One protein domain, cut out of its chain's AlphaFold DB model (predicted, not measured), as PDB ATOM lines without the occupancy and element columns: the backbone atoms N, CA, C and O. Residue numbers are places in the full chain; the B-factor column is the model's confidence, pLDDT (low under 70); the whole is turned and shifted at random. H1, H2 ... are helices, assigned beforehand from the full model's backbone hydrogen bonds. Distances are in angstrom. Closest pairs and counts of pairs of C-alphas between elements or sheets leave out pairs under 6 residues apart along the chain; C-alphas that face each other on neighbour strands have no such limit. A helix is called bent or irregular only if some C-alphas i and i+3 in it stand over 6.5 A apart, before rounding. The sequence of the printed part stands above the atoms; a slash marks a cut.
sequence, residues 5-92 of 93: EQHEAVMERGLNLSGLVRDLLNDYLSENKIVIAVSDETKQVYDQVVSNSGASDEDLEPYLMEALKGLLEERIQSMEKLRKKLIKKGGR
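AT A GLANCE: This is residues 5 to 92 of the 93 residues of an uncharacterized protein of Bdellovibrionaceae bacterium (UniProt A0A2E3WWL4). Picture a long, open chain of four helices with no shared core: H4 sticks out as a long arm that makes the greater part of the length, and H1 and H2 meet as a corner at the opposite end. Between them the bare link of residues 30 to 39 leads to H3, which folds back at a slant near the beginning of H4 without touching it. The printed part has 88 residues, with four named helices in the order H1, H2, H3, H4 and no named strand; its class is all helix. It is extended, with a radius of gyration of the C-alphas of 22.4 A, and its outline is a rod spanning 79 by 27 by 21 A.

HOW THE PARTS SIT: Begin with H1, residues 5 to 12, and go on to H2, residues 17 to 29. They only just touch, with 3 pairs of C-alphas within 8 A, and only at the corner by their link; H2 touches H1 with residue 17 alone. The closest C-alphas are those of Val 10 and Leu 17, 6.3 A apart. Their lines stand at 72 degrees, only just about perpendicular. Next come H3, residues 40 to 53, and H4, residues 57 to 90. H3 is apart from H1, from H2 and from H4, and H4 is apart from H1 and from H2. In H1, H2 and H3 every O i to N i+4 pair is within hydrogen-bond range; in H4, 28 of 30 are.

IN THESE COORDINATES: Find C-alpha 5 at (164.875, 216.299, 208.618), where H1 begins; it is 10.6 A long. H2 begins at C-alpha 17 and measures 17.8 A. Look for H3 from C-alpha 40 at (158.439, 246.890, 197.125); it runs 19.9 A to C-alpha 53. H4 starts at C-alpha 57 and runs 48.6 A to C-alpha 90 at (124.118, 275.479, 196.804). It is only just irregular, C-alphas 59 and 62 being 6.8 A apart, and it has a kink of 25 degrees near residue 64.

THE WHOLE: The two C-alphas farthest apart are those of Glu 8 and Arg 92, 78.6 A. The printed part has no cut. The links H1 to H2 and H3 to H4 are tight, and the link H2 to H3, with 10 residues, is short. Residues 61 to 92, of which 61 to 90 belong to H4, stand free, and so do residues 21 to 45 and 51 to 58. The mean pLDDT of the printed part is 78.6; look for values under 70 at residues 5 to 15, 17 to 19, 21 to 23, 25 to 31 and 89 to 92.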
ATOM      1  N   GLU A   5     163.964 215.181 208.934       68.81
ATOM      2  CA  GLU A   5     164.875 216.299 208.618       68.81
ATOM      3  C   GLU A   5     164.472 217.624 209.296       68.81
ATOM      4  O   GLU A   5     165.310 218.422 209.713       68.81
ATOM      5  N   GLN A   6     163.168 217.872 209.436       64.88
ATOM      6  CA  GLN A   6     162.636 219.090 210.059       64.88
ATOM      7  C   GLN A   6     162.727 219.014 211.586       64.88
ATOM      8  O   GLN A   6     162.857 220.039 212.251       64.88
ATOM      9  N   HIS A   7     162.674 217.802 212.141       62.41
ATOM     10  CA  HIS A   7     162.840 217.560 213.568       62.41
ATOM     11  C   HIS A   7     164.308 217.729 213.997       62.41
ATOM     12  O   HIS A   7     164.576 218.372 215.013       62.41
ATOM     13  N   GLU A   8     165.255 217.227 213.198       65.75
ATOM     14  CA  GLU A   8     166.696 217.400 213.438       65.75
ATOM     15  C   GLU A   8     167.117 218.872 213.349       65.75
ATOM     16  O   GLU A   8     167.737 219.383 214.279       65.75
ATOM     17  N   ALA A   9     166.681 219.602 212.317       65.69
ATOM     18  CA  ALA A   9     167.023 221.017 212.147       65.69
ATOM     19  C   ALA A   9     166.506 221.926 213.283       65.69
ATOM     20  O   ALA A   9     167.115 222.954 213.592       65.69
ATOM     21  N   VAL A  10     165.376 221.571 213.908       62.88
ATOM     22  CA  VAL A  10     164.822 222.307 215.059       62.88
ATOM     23  C   VAL A  10     165.604 221.992 216.339       62.88
ATOM     24  O   VAL A  10     165.911 222.911 217.100       62.88
ATOM     25  N   MET A  11     165.994 220.728 216.544       60.97
ATOM     26  CA  MET A  11     166.832 220.325 217.678       60.97
ATOM     27  C   MET A  11     168.259 220.887 217.597       60.97
ATOM     28  O   MET A  11     168.767 221.368 218.609       60.97
ATOM     29  N   GLU A  12     168.888 220.897 216.417       62.72
ATOM     30  CA  GLU A  12     170.240 221.449 216.218       62.72
ATOM     31  C   GLU A  12     170.329 222.947 216.536       62.72
ATOM     32  O   GLU A  12     171.369 223.436 216.973       62.72
ATOM     33  N   ARG A  13     169.226 223.686 216.371       65.69
ATOM     34  CA  ARG A  13     169.143 225.118 216.700       65.69
ATOM     35  C   ARG A  13     168.809 225.385 218.172       65.69
ATOM     36  O   ARG A  13     168.609 226.538 218.543       65.69
ATOM     37  N   GLY A  14     168.737 224.345 219.009       56.12
ATOM     38  CA  GLY A  14     168.418 224.455 220.436       56.12
ATOM     39  C   GLY A  14     166.974 224.881 220.719       56.12
ATOM     40  O   GLY A  14     166.660 225.289 221.837       56.12
ATOM     41  N   LEU A  15     166.091 224.807 219.720       60.53
ATOM     42  CA  LEU A  15     164.702 225.234 219.828       60.53
ATOM     43  C   LEU A  15     163.833 224.043 220.239       60.53
ATOM     44  O   LEU A  15     163.885 222.966 219.648       60.53
ATOM     45  N   ASN A  16     162.991 224.224 221.257       74.75
ATOM     46  CA  ASN A  16     161.995 223.218 221.603       74.75
ATOM     47  C   ASN A  16     160.880 223.250 220.548       74.75
ATOM     48  O   ASN A  16     160.163 224.244 220.439       74.75
ATOM     49  N   LEU A  17     160.703 222.153 219.810       64.56
ATOM     50  CA  LEU A  17     159.686 222.012 218.763       64.56
ATOM     51  C   LEU A  17     158.271 222.354 219.259       64.56
ATOM     52  O   LEU A  17     157.490 222.963 218.535       64.56
ATOM     53  N   SER A  18     157.951 222.026 220.515       68.00
ATOM     54  CA  SER A  18     156.661 222.379 221.125       68.00
ATOM     55  C   SER A  18     156.512 223.877 221.422       68.00
ATOM     56  O   SER A  18     155.392 224.379 221.421       68.00
ATOM     57  N   GLY A  19     157.625 224.584 221.643       68.31
ATOM     58  CA  GLY A  19     157.678 226.042 221.765       68.31
ATOM     59  C   GLY A  19     157.505 226.711 220.408       68.31
ATOM     60  O   GLY A  19     156.577 227.483 220.235       68.31
ATOM     61  N   LEU A  20     158.281 226.290 219.406       70.69
ATOM     62  CA  LEU A  20     158.185 226.821 218.041       70.69
ATOM     63  C   LEU A  20     156.779 226.647 217.445       70.69
ATOM     64  O   LEU A  20     156.234 227.567 216.845       70.69
ATOM     65  N   VAL A  21     156.159 225.476 217.632       67.94
ATOM     66  CA  VAL A  21     154.779 225.237 217.183       67.94
ATOM     67  C   VAL A  21     153.784 226.086 217.974       67.94
ATOM     68  O   VAL A  21     152.811 226.557 217.397       67.94
ATOM     69  N   ARG A  22     154.009 226.311 219.275       67.38
ATOM     70  CA  ARG A  22     153.154 227.181 220.091       67.38
ATOM     71  C   ARG A  22     153.254 228.640 219.653       67.38
ATOM     72  O   ARG A  22     152.214 229.272 219.544       67.38
ATOM     73  N   ASP A  23     154.449 229.136 219.364       69.81
ATOM     74  CA  ASP A  23     154.669 230.509 218.906       69.81
ATOM     75  C   ASP A  23     154.030 230.717 217.528       69.81
ATOM     76  O   ASP A  23     153.228 231.625 217.348       69.81
ATOM     77  N   LEU A  24     154.231 229.776 216.598       71.81
ATOM     78  CA  LEU A  24     153.570 229.798 215.289       71.81
ATOM     79  C   LEU A  24     152.040 229.716 215.391       71.81
ATOM     80  O   LEU A  24     151.334 230.366 214.622       71.81
ATOM     81  N   LEU A  25     151.510 228.909 216.316       65.12
ATOM     82  CA  LEU A  25     150.070 228.830 216.560       65.12
ATOM     83  C   LEU A  25     149.539 230.109 217.211       65.12
ATOM     84  O   LEU A  25     148.459 230.544 216.833       65.12
ATOM     85  N   ASN A  26     150.279 230.726 218.130       64.69
ATOM     86  CA  ASN A  26     149.915 232.013 218.723       64.69
ATOM     87  C   ASN A  26     149.899 233.120 217.660       64.69
ATOM     88  O   ASN A  26     148.935 233.875 217.587       64.69
ATOM     89  N   ASP A  27     150.893 233.156 216.773       65.94
ATOM     90  CA  ASP A  27     150.971 234.122 215.671       65.94
ATOM     91  C   ASP A  27     149.888 233.900 214.605       65.94
ATOM     92  O   ASP A  27     149.453 234.844 213.937       65.94
ATOM     93  N   TYR A  28     149.465 232.646 214.412       61.78
ATOM     94  CA  TYR A  28     148.392 232.275 213.488       61.78
ATOM     95  C   TYR A  28     146.995 232.519 214.076       61.78
ATOM     96  O   TYR A  28     146.080 232.884 213.341       61.78
ATOM     97  N   LEU A  29     146.829 232.324 215.386       57.75
ATOM     98  CA  LEU A  29     145.568 232.492 216.116       57.75
ATOM     99  C   LEU A  29     145.417 233.880 216.756       57.75
ATOM    100  O   LEU A  29     144.403 234.134 217.402       57.75
ATOM    101  N   SER A  30     146.394 234.774 216.592       61.53
ATOM    102  CA  SER A  30     146.305 236.148 217.085       61.53
ATOM    103  C   SER A  30     145.145 236.877 216.404       61.53
ATOM    104  O   SER A  30     145.186 237.172 215.209       61.53
ATOM    105  N   GLU A  31     144.105 237.196 217.181       61.03
ATOM    106  CA  GLU A  31     142.932 237.951 216.714       61.03
ATOM    107  C   GLU A  31     143.272 239.405 216.327       61.03
ATOM    108  O   GLU A  31     142.476 240.070 215.667       61.03
ATOM    109  N   ASN A  32     144.470 239.890 216.680       72.25
ATOM    110  CA  ASN A  32     144.916 241.273 216.485       72.25
ATOM    111  C   ASN A  32     146.006 241.405 215.405       72.25
ATOM    112  O   ASN A  32     146.901 242.240 215.517       72.25
ATOM    113  N   LYS A  33     145.952 240.580 214.352       73.75
ATOM    114  CA  LYS A  33     146.900 240.632 213.230       73.75
ATOM    115  C   LYS A  33     146.348 241.446 212.061       73.75
ATOM    116  O   LYS A  33     145.296 241.128 211.510       73.75
ATOM    117  N   ILE A  34     147.099 242.457 211.628       74.25
ATOM    118  CA  ILE A  34     146.802 243.222 210.412       74.25
ATOM    119  C   ILE A  34     147.763 242.773 209.308       74.25
ATOM    120  O   ILE A  34     148.976 242.770 209.497       74.25
ATOM    121  N   VAL A  35     147.231 242.416 208.136       80.38
ATOM    122  CA  VAL A  35     148.028 242.132 206.932       80.38
ATOM    123  C   VAL A  35     147.820 243.267 205.938       80.38
ATOM    124  O   VAL A  35     146.701 243.497 205.480       80.38
ATOM    125  N   ILE A  36     148.895 243.980 205.605       82.00
ATOM    126  CA  ILE A  36     148.862 245.135 204.700       82.00
ATOM    127  C   ILE A  36     149.683 244.810 203.454       82.00
ATOM    128  O   ILE A  36     150.839 244.406 203.549       82.00
ATOM    129  N   ALA A  37     149.093 245.013 202.275       90.06
ATOM    130  CA  ALA A  37     149.848 245.018 201.029       90.06
ATOM    131  C   ALA A  37     150.582 246.358 200.893       90.06
ATOM    132  O   ALA A  37     149.959 247.419 200.940       90.06
ATOM    133  N   VAL A  38     151.898 246.304 200.720       88.31
ATOM    134  CA  VAL A  38     152.772 247.477 200.605       88.31
ATOM    135  C   VAL A  38     153.544 247.442 199.286       88.31
ATOM    136  O   VAL A  38     153.568 246.414 198.608       88.31
ATOM    137  N   SER A  39     154.157 248.563 198.901       94.56
ATOM    138  CA  SER A  39     155.060 248.597 197.746       94.56
ATOM    139  C   SER A  39     156.383 247.886 198.050       94.56
ATOM    140  O   SER A  39     156.765 247.725 199.213       94.56
ATOM    141  N   ASP A  40     157.114 247.511 196.997       92.81
ATOM    142  CA  ASP A  40     158.439 246.890 197.125       92.81
ATOM    143  C   ASP A  40     159.422 247.781 197.896       92.81
ATOM    144  O   ASP A  40     160.185 247.293 198.726       92.81
ATOM    145  N   GLU A  41     159.369 249.094 197.671       94.88
ATOM    146  CA  GLU A  41     160.197 250.076 198.377       94.88
ATOM    147  C   GLU A  41     159.907 250.081 199.884       94.88
ATOM    148  O   GLU A  41     160.826 249.986 200.696       94.88
ATOM    149  N   THR A  42     158.628 250.115 200.279       90.94
ATOM    150  CA  THR A  42     158.239 250.060 201.695       90.94
ATOM    151  C   THR A  42     158.683 248.754 202.344       90.94
ATOM    152  O   THR A  42     159.174 248.770 203.472       90.94
ATOM    153  N   LYS A  43     158.565 247.631 201.626       89.31
ATOM    154  CA  LYS A  43     159.035 246.333 202.114       89.31
ATOM    155  C   LYS A  43     160.548 246.322 202.347       89.31
ATOM    156  O   LYS A  43     160.988 245.876 203.398       89.31
ATOM    157  N   GLN A  44     161.337 246.847 201.410       91.62
ATOM    158  CA  GLN A  44     162.796 246.909 201.557       91.62
ATOM    159  C   GLN A  44     163.219 247.727 202.780       91.62
ATOM    160  O   GLN A  44     164.117 247.318 203.513       91.62
ATOM    161  N   VAL A  45     162.559 248.864 203.016       89.69
ATOM    162  CA  VAL A  45     162.816 249.693 204.200       89.69
ATOM    163  C   VAL A  45     162.444 248.942 205.477       89.69
ATOM    164  O   VAL A  45     163.237 248.930 206.416       89.69
ATOM    165  N   TYR A  46     161.283 248.281 205.509       85.94
ATOM    166  CA  TYR A  46     160.877 247.450 206.644       85.94
ATOM    167  C   TYR A  46     161.921 246.367 206.945       85.94
ATOM    168  O   TYR A  46     162.416 246.300 208.067       85.94
ATOM    169  N   ASP A  47     162.327 245.593 205.934       84.44
ATOM    170  CA  ASP A  47     163.308 244.516 206.086       84.44
ATOM    171  C   ASP A  47     164.640 245.054 206.632       84.44
ATOM    172  O   ASP A  47     165.224 244.456 207.535       84.44
ATOM    173  N   GLN A  48     165.108 246.207 206.141       86.25
ATOM    174  CA  GLN A  48     166.325 246.854 206.635       86.25
ATOM    175  C   GLN A  48     166.195 247.328 208.083       86.25
ATOM    176  O   GLN A  48     167.124 247.138 208.867       86.25
ATOM    177  N   VAL A  49     165.083 247.960 208.448       84.38
ATOM    178  CA  VAL A  49     164.885 248.488 209.802       84.38
ATOM    179  C   VAL A  49     164.765 247.337 210.792       84.38
ATOM    180  O   VAL A  49     165.516 247.295 211.764       84.38
ATOM    181  N   VAL A  50     163.889 246.371 210.524       79.12
ATOM    182  CA  VAL A  50     163.609 245.249 211.428       79.12
ATOM    183  C   VAL A  50     164.823 244.327 211.557       79.12
ATOM    184  O   VAL A  50     165.247 244.033 212.675       79.12
ATOM    185  N   SER A  51     165.471 243.963 210.443       73.69
ATOM    186  CA  SER A  51     166.625 243.046 210.478       73.69
ATOM    187  C   SER A  51     167.849 243.633 211.184       73.69
ATOM    188  O   SER A  51     168.623 242.882 211.771       73.69
ATOM    189  N   ASN A  52     168.050 244.955 211.131       75.88
ATOM    190  CA  ASN A  52     169.221 245.593 211.750       75.88
ATOM    191  C   ASN A  52     168.975 246.070 213.185       75.88
ATOM    192  O   ASN A  52     169.934 246.215 213.939       75.88
ATOM    193  N   SER A  53     167.726 246.347 213.563       76.06
ATOM    194  CA  SER A  53     167.405 246.858 214.904       76.06
ATOM    195  C   SER A  53     166.988 245.768 215.889       76.06
ATOM    196  O   SER A  53     167.019 246.010 217.093       76.06
ATOM    197  N   GLY A  54     166.605 244.582 215.401       71.12
ATOM    198  CA  GLY A  54     165.973 243.557 216.232       71.12
ATOM    199  C   GLY A  54     164.596 243.979 216.753       71.12
ATOM    200  O   GLY A  54     164.109 243.374 217.704       71.12
ATOM    201  N   ALA A  55     163.997 245.020 216.164       75.62
ATOM    202  CA  ALA A  55     162.664 245.485 216.512       75.62
ATOM    203  C   ALA A  55     161.620 244.395 216.252       75.62
ATOM    204  O   ALA A  55     161.665 243.687 215.245       75.62
ATOM    205  N   SER A  56     160.676 244.293 217.174       75.31
ATOM    206  CA  SER A  56     159.512 243.425 217.085       75.31
ATOM    207  C   SER A  56     158.301 244.180 216.529       75.31
ATOM    208  O   SER A  56     158.298 245.410 216.429       75.31
ATOM    209  N   ASP A  57     157.235 243.450 216.201       73.44
ATOM    210  CA  ASP A  57     155.961 244.063 215.808       73.44
ATOM    211  C   ASP A  57     155.382 244.962 216.923       73.44
ATOM    212  O   ASP A  57     154.722 245.959 216.626       73.44
ATOM    213  N   GLU A  58     155.683 244.674 218.198       80.44
ATOM    214  CA  GLU A  58     155.289 245.509 219.344       80.44
ATOM    215  C   GLU A  58     155.980 246.878 219.322       80.44
ATOM    216  O   GLU A  58     155.375 247.884 219.687       80.44
ATOM    217  N   ASP A  59     157.223 246.938 218.841       82.88
ATOM    218  CA  ASP A  59     157.970 248.191 218.712       82.88
ATOM    219  C   ASP A  59     157.448 249.050 217.549       82.88
ATOM    220  O   ASP A  59     157.584 250.275 217.563       82.88
ATOM    221  N   LEU A  60     156.841 248.420 216.536       84.50
ATOM    222  CA  LEU A  60     156.280 249.100 215.368       84.50
ATOM    223  C   LEU A  60     154.856 249.624 215.609       84.50
ATOM    224  O   LEU A  60     154.466 250.632 215.012       84.50
ATOM    225  N   GLU A  61     154.080 248.957 216.468       86.62
ATOM    226  CA  GLU A  61     152.667 249.266 216.724       86.62
ATOM    227  C   GLU A  61     152.406 250.747 217.058       86.62
ATOM    228  O   GLU A  61     151.528 251.335 216.412       86.62
ATOM    229  N   PRO A  62     153.188 251.420 217.929       90.94
ATOM    230  CA  PRO A  62     152.948 252.824 218.256       90.94
ATOM    231  C   PRO A  62     153.063 253.750 217.039       90.94
ATOM    232  O   PRO A  62     152.273 254.687 216.887       90.94
ATOM    233  N   TYR A  63     154.011 253.465 216.141       90.69
ATOM    234  CA  TYR A  63     154.211 254.229 214.909       90.69
ATOM    235  C   TYR A  63     153.087 253.971 213.903       90.69
ATOM    236  O   TYR A  63     152.609 254.900 213.246       90.69
ATOM    237  N   LEU A  64     152.617 252.724 213.808       88.94
ATOM    238  CA  LEU A  64     151.463 252.385 212.981       88.94
ATOM    239  C   LEU A  64     150.199 253.101 213.484       88.94
ATOM    240  O   LEU A  64     149.452 253.674 212.688       88.94
ATOM    241  N   MET A  65     149.983 253.139 214.800       92.38
ATOM    242  CA  MET A  65     148.872 253.857 215.427       92.38
ATOM    243  C   MET A  65     148.922 255.365 215.135       92.38
ATOM    244  O   MET A  65     147.891 255.985 214.853       92.38
ATOM    245  N   GLU A  66     150.108 255.974 215.176       95.56
ATOM    246  CA  GLU A  66     150.294 257.383 214.814       95.56
ATOM    247  C   GLU A  66     149.955 257.644 213.338       95.56
ATOM    248  O   GLU A  66     149.187 258.562 213.031       95.56
ATOM    249  N   ALA A  67     150.434 256.789 212.431       93.31
ATOM    250  CA  ALA A  67     150.128 256.889 211.007       93.31
ATOM    251  C   ALA A  67     148.617 256.774 210.728       93.31
ATOM    252  O   ALA A  67     148.067 257.544 209.934       93.31
ATOM    253  N   LEU A  68     147.916 255.865 211.418       91.06
ATOM    254  CA  LEU A  68     146.464 255.705 211.295       91.06
ATOM    255  C   LEU A  68     145.694 256.941 211.781       91.06
ATOM    256  O   LEU A  68     144.739 257.364 211.122       91.06
ATOM    257  N   LYS A  69     146.117 257.558 212.892       94.00
ATOM    258  CA  LYS A  69     145.535 258.823 213.376       94.00
ATOM    259  C   LYS A  69     145.719 259.947 212.358       94.00
ATOM    260  O   LYS A  69     144.761 260.662 212.066       94.00
ATOM    261  N   GLY A  70     146.917 260.067 211.784       95.25
ATOM    262  CA  GLY A  70     147.209 261.050 210.739       95.25
ATOM    263  C   GLY A  70     146.330 260.864 209.500       95.25
ATOM    264  O   GLY A  70     145.720 261.821 209.018       95.25
ATOM    265  N   LEU A  71     146.184 259.619 209.034       91.94
ATOM    266  CA  LEU A  71     145.318 259.291 207.901       91.94
ATOM    267  C   LEU A  71     143.852 259.650 208.179       91.94
ATOM    268  O   LEU A  71     143.182 260.210 207.309       91.94
ATOM    269  N   LEU A  72     143.340 259.345 209.376       90.31
ATOM    270  CA  LEU A  72     141.970 259.689 209.764       90.31
ATOM    271  C   LEU A  72     141.740 261.205 209.719       90.31
ATOM    272  O   LEU A  72     140.763 261.661 209.121       90.31
ATOM    273  N   GLU A  73     142.649 261.976 210.309       94.88
ATOM    274  CA  GLU A  73     142.566 263.437 210.349       94.88
ATOM    275  C   GLU A  73     142.565 264.039 208.935       94.88
ATOM    276  O   GLU A  73     141.713 264.864 208.595       94.88
ATOM    277  N   GLU A  74     143.447 263.566 208.051       94.44
ATOM    278  CA  GLU A  74     143.491 264.026 206.661       94.44
ATOM    279  C   GLU A  74     142.169 263.745 205.925       94.44
ATOM    280  O   GLU A  74     141.647 264.596 205.188       94.44
ATOM    281  N   ARG A  75     141.577 262.563 206.150       89.81
ATOM    282  CA  ARG A  75     140.280 262.195 205.567       89.81
ATOM    283  C   ARG A  75     139.164 263.096 206.076       89.81
ATOM    284  O   ARG A  75     138.376 263.571 205.254       89.81
ATOM    285  N   ILE A  76     139.123 263.387 207.377       91.12
ATOM    286  CA  ILE A  76     138.154 264.319 207.969       91.12
ATOM    287  C   ILE A  76     138.282 265.690 207.307       91.12
ATOM    288  O   ILE A  76     137.306 266.203 206.753       91.12
ATOM    289  N   GLN A  77     139.489 266.251 207.255       93.94
ATOM    290  CA  GLN A  77     139.720 267.566 206.657       93.94
ATOM    291  C   GLN A  77     139.346 267.611 205.171       93.94
ATOM    292  O   GLN A  77     138.767 268.594 204.695       93.94
ATOM    293  N   SER A  78     139.658 266.557 204.415       91.06
ATOM    294  CA  SER A  78     139.274 266.438 203.006       91.06
ATOM    295  C   SER A  78     137.749 266.441 202.836       91.06
ATOM    296  O   SER A  78     137.209 267.189 202.010       91.06
ATOM    297  N   MET A  79     137.036 265.684 203.673       90.25
ATOM    298  CA  MET A  79     135.572 265.625 203.665       90.25
ATOM    299  C   MET A  79     134.928 266.940 204.100       90.25
ATOM    300  O   MET A  79     133.966 267.391 203.474       90.25
ATOM    301  N   GLU A  80     135.484 267.631 205.090       91.94
ATOM    302  CA  GLU A  80     135.016 268.963 205.470       91.94
ATOM    303  C   GLU A  80     135.209 269.991 204.353       91.94
ATOM    304  O   GLU A  80     134.309 270.792 204.074       91.94
ATOM    305  N   LYS A  81     136.367 269.974 203.681       92.44
ATOM    306  CA  LYS A  81     136.632 270.836 202.520       92.44
ATOM    307  C   LYS A  81     135.617 270.567 201.410       92.44
ATOM    308  O   LYS A  81     135.094 271.517 200.820       92.44
ATOM    309  N   LEU A  82     135.305 269.298 201.145       88.88
ATOM    310  CA  LEU A  82     134.283 268.909 200.175       88.88
ATOM    311  C   LEU A  82     132.893 269.419 200.586       88.88
ATOM    312  O   LEU A  82     132.230 270.085 199.788       88.88
ATOM    313  N   ARG A  83     132.487 269.206 201.843       85.69
ATOM    314  CA  ARG A  83     131.220 269.707 202.399       85.69
ATOM    315  C   ARG A  83     131.091 271.224 202.230       85.69
ATOM    316  O   ARG A  83     130.077 271.699 201.722       85.69
ATOM    317  N   LYS A  84     132.131 271.990 202.585       91.50
ATOM    318  CA  LYS A  84     132.165 273.460 202.435       91.50
ATOM    319  C   LYS A  84     132.007 273.890 200.972       91.50
ATOM    320  O   LYS A  84     131.253 274.823 200.688       91.50
ATOM    321  N   LYS A  85     132.667 273.202 200.030       90.75
ATOM    322  CA  LYS A  85     132.518 273.463 198.584       90.75
ATOM    323  C   LYS A  85     131.082 273.234 198.105       90.75
ATOM    324  O   LYS A  85     130.566 274.058 197.353       90.75
ATOM    325  N   LEU A  86     130.436 272.154 198.548       84.25
ATOM    326  CA  LEU A  86     129.064 271.821 198.153       84.25
ATOM    327  C   LEU A  86     128.041 272.826 198.705       84.25
ATOM    328  O   LEU A  86     127.211 273.317 197.942       84.25
ATOM    329  N   ILE A  87     128.158 273.223 199.976       86.75
ATOM    330  CA  ILE A  87     127.287 274.244 200.587       86.75
ATOM    331  C   ILE A  87     127.442 275.597 199.870       86.75
ATOM    332  O   ILE A  87     126.449 276.224 199.503       86.75
ATOM    333  N   LYS A  88     128.679 276.025 199.578       76.56
ATOM    334  CA  LYS A  88     128.950 277.281 198.850       76.56
ATOM    335  C   LYS A  88     128.384 277.279 197.423       76.56
ATOM    336  O   LYS A  88     128.032 278.337 196.906       76.56
ATOM    337  N   LYS A  89     128.299 276.111 196.779       64.50
ATOM    338  CA  LYS A  89     127.708 275.955 195.441       64.50
ATOM    339  C   LYS A  89     126.171 275.942 195.484       64.50
ATOM    340  O   LYS A  89     125.554 276.394 194.527       64.50
ATOM    341  N   GLY A  90     125.570 275.480 196.584       59.44
ATOM    342  CA  GLY A  90     124.118 275.479 196.804       59.44
ATOM    343  C   GLY A  90     123.515 276.830 197.214       59.44
ATOM    344  O   GLY A  90     122.342 277.059 196.952       59.44
ATOM    345  N   GLY A  91     124.308 277.737 197.800       54.91
ATOM    346  CA  GLY A  91     123.870 279.077 198.233       54.91
ATOM    347  C   GLY A  91     123.928 280.186 197.168       54.91
ATOM    348  O   GLY A  91     123.763 281.353 197.502       54.91
ATOM    349  N   ARG A  92     124.206 279.851 195.900       52.66
ATOM    350  CA  ARG A  92     124.067 280.763 194.749       52.66
ATOM    351  C   ARG A  92     122.811 280.389 193.964       52.66
ATOM    352  O   ARG A  92     122.912 279.814 192.882       52.66
TER     353      ARG A  92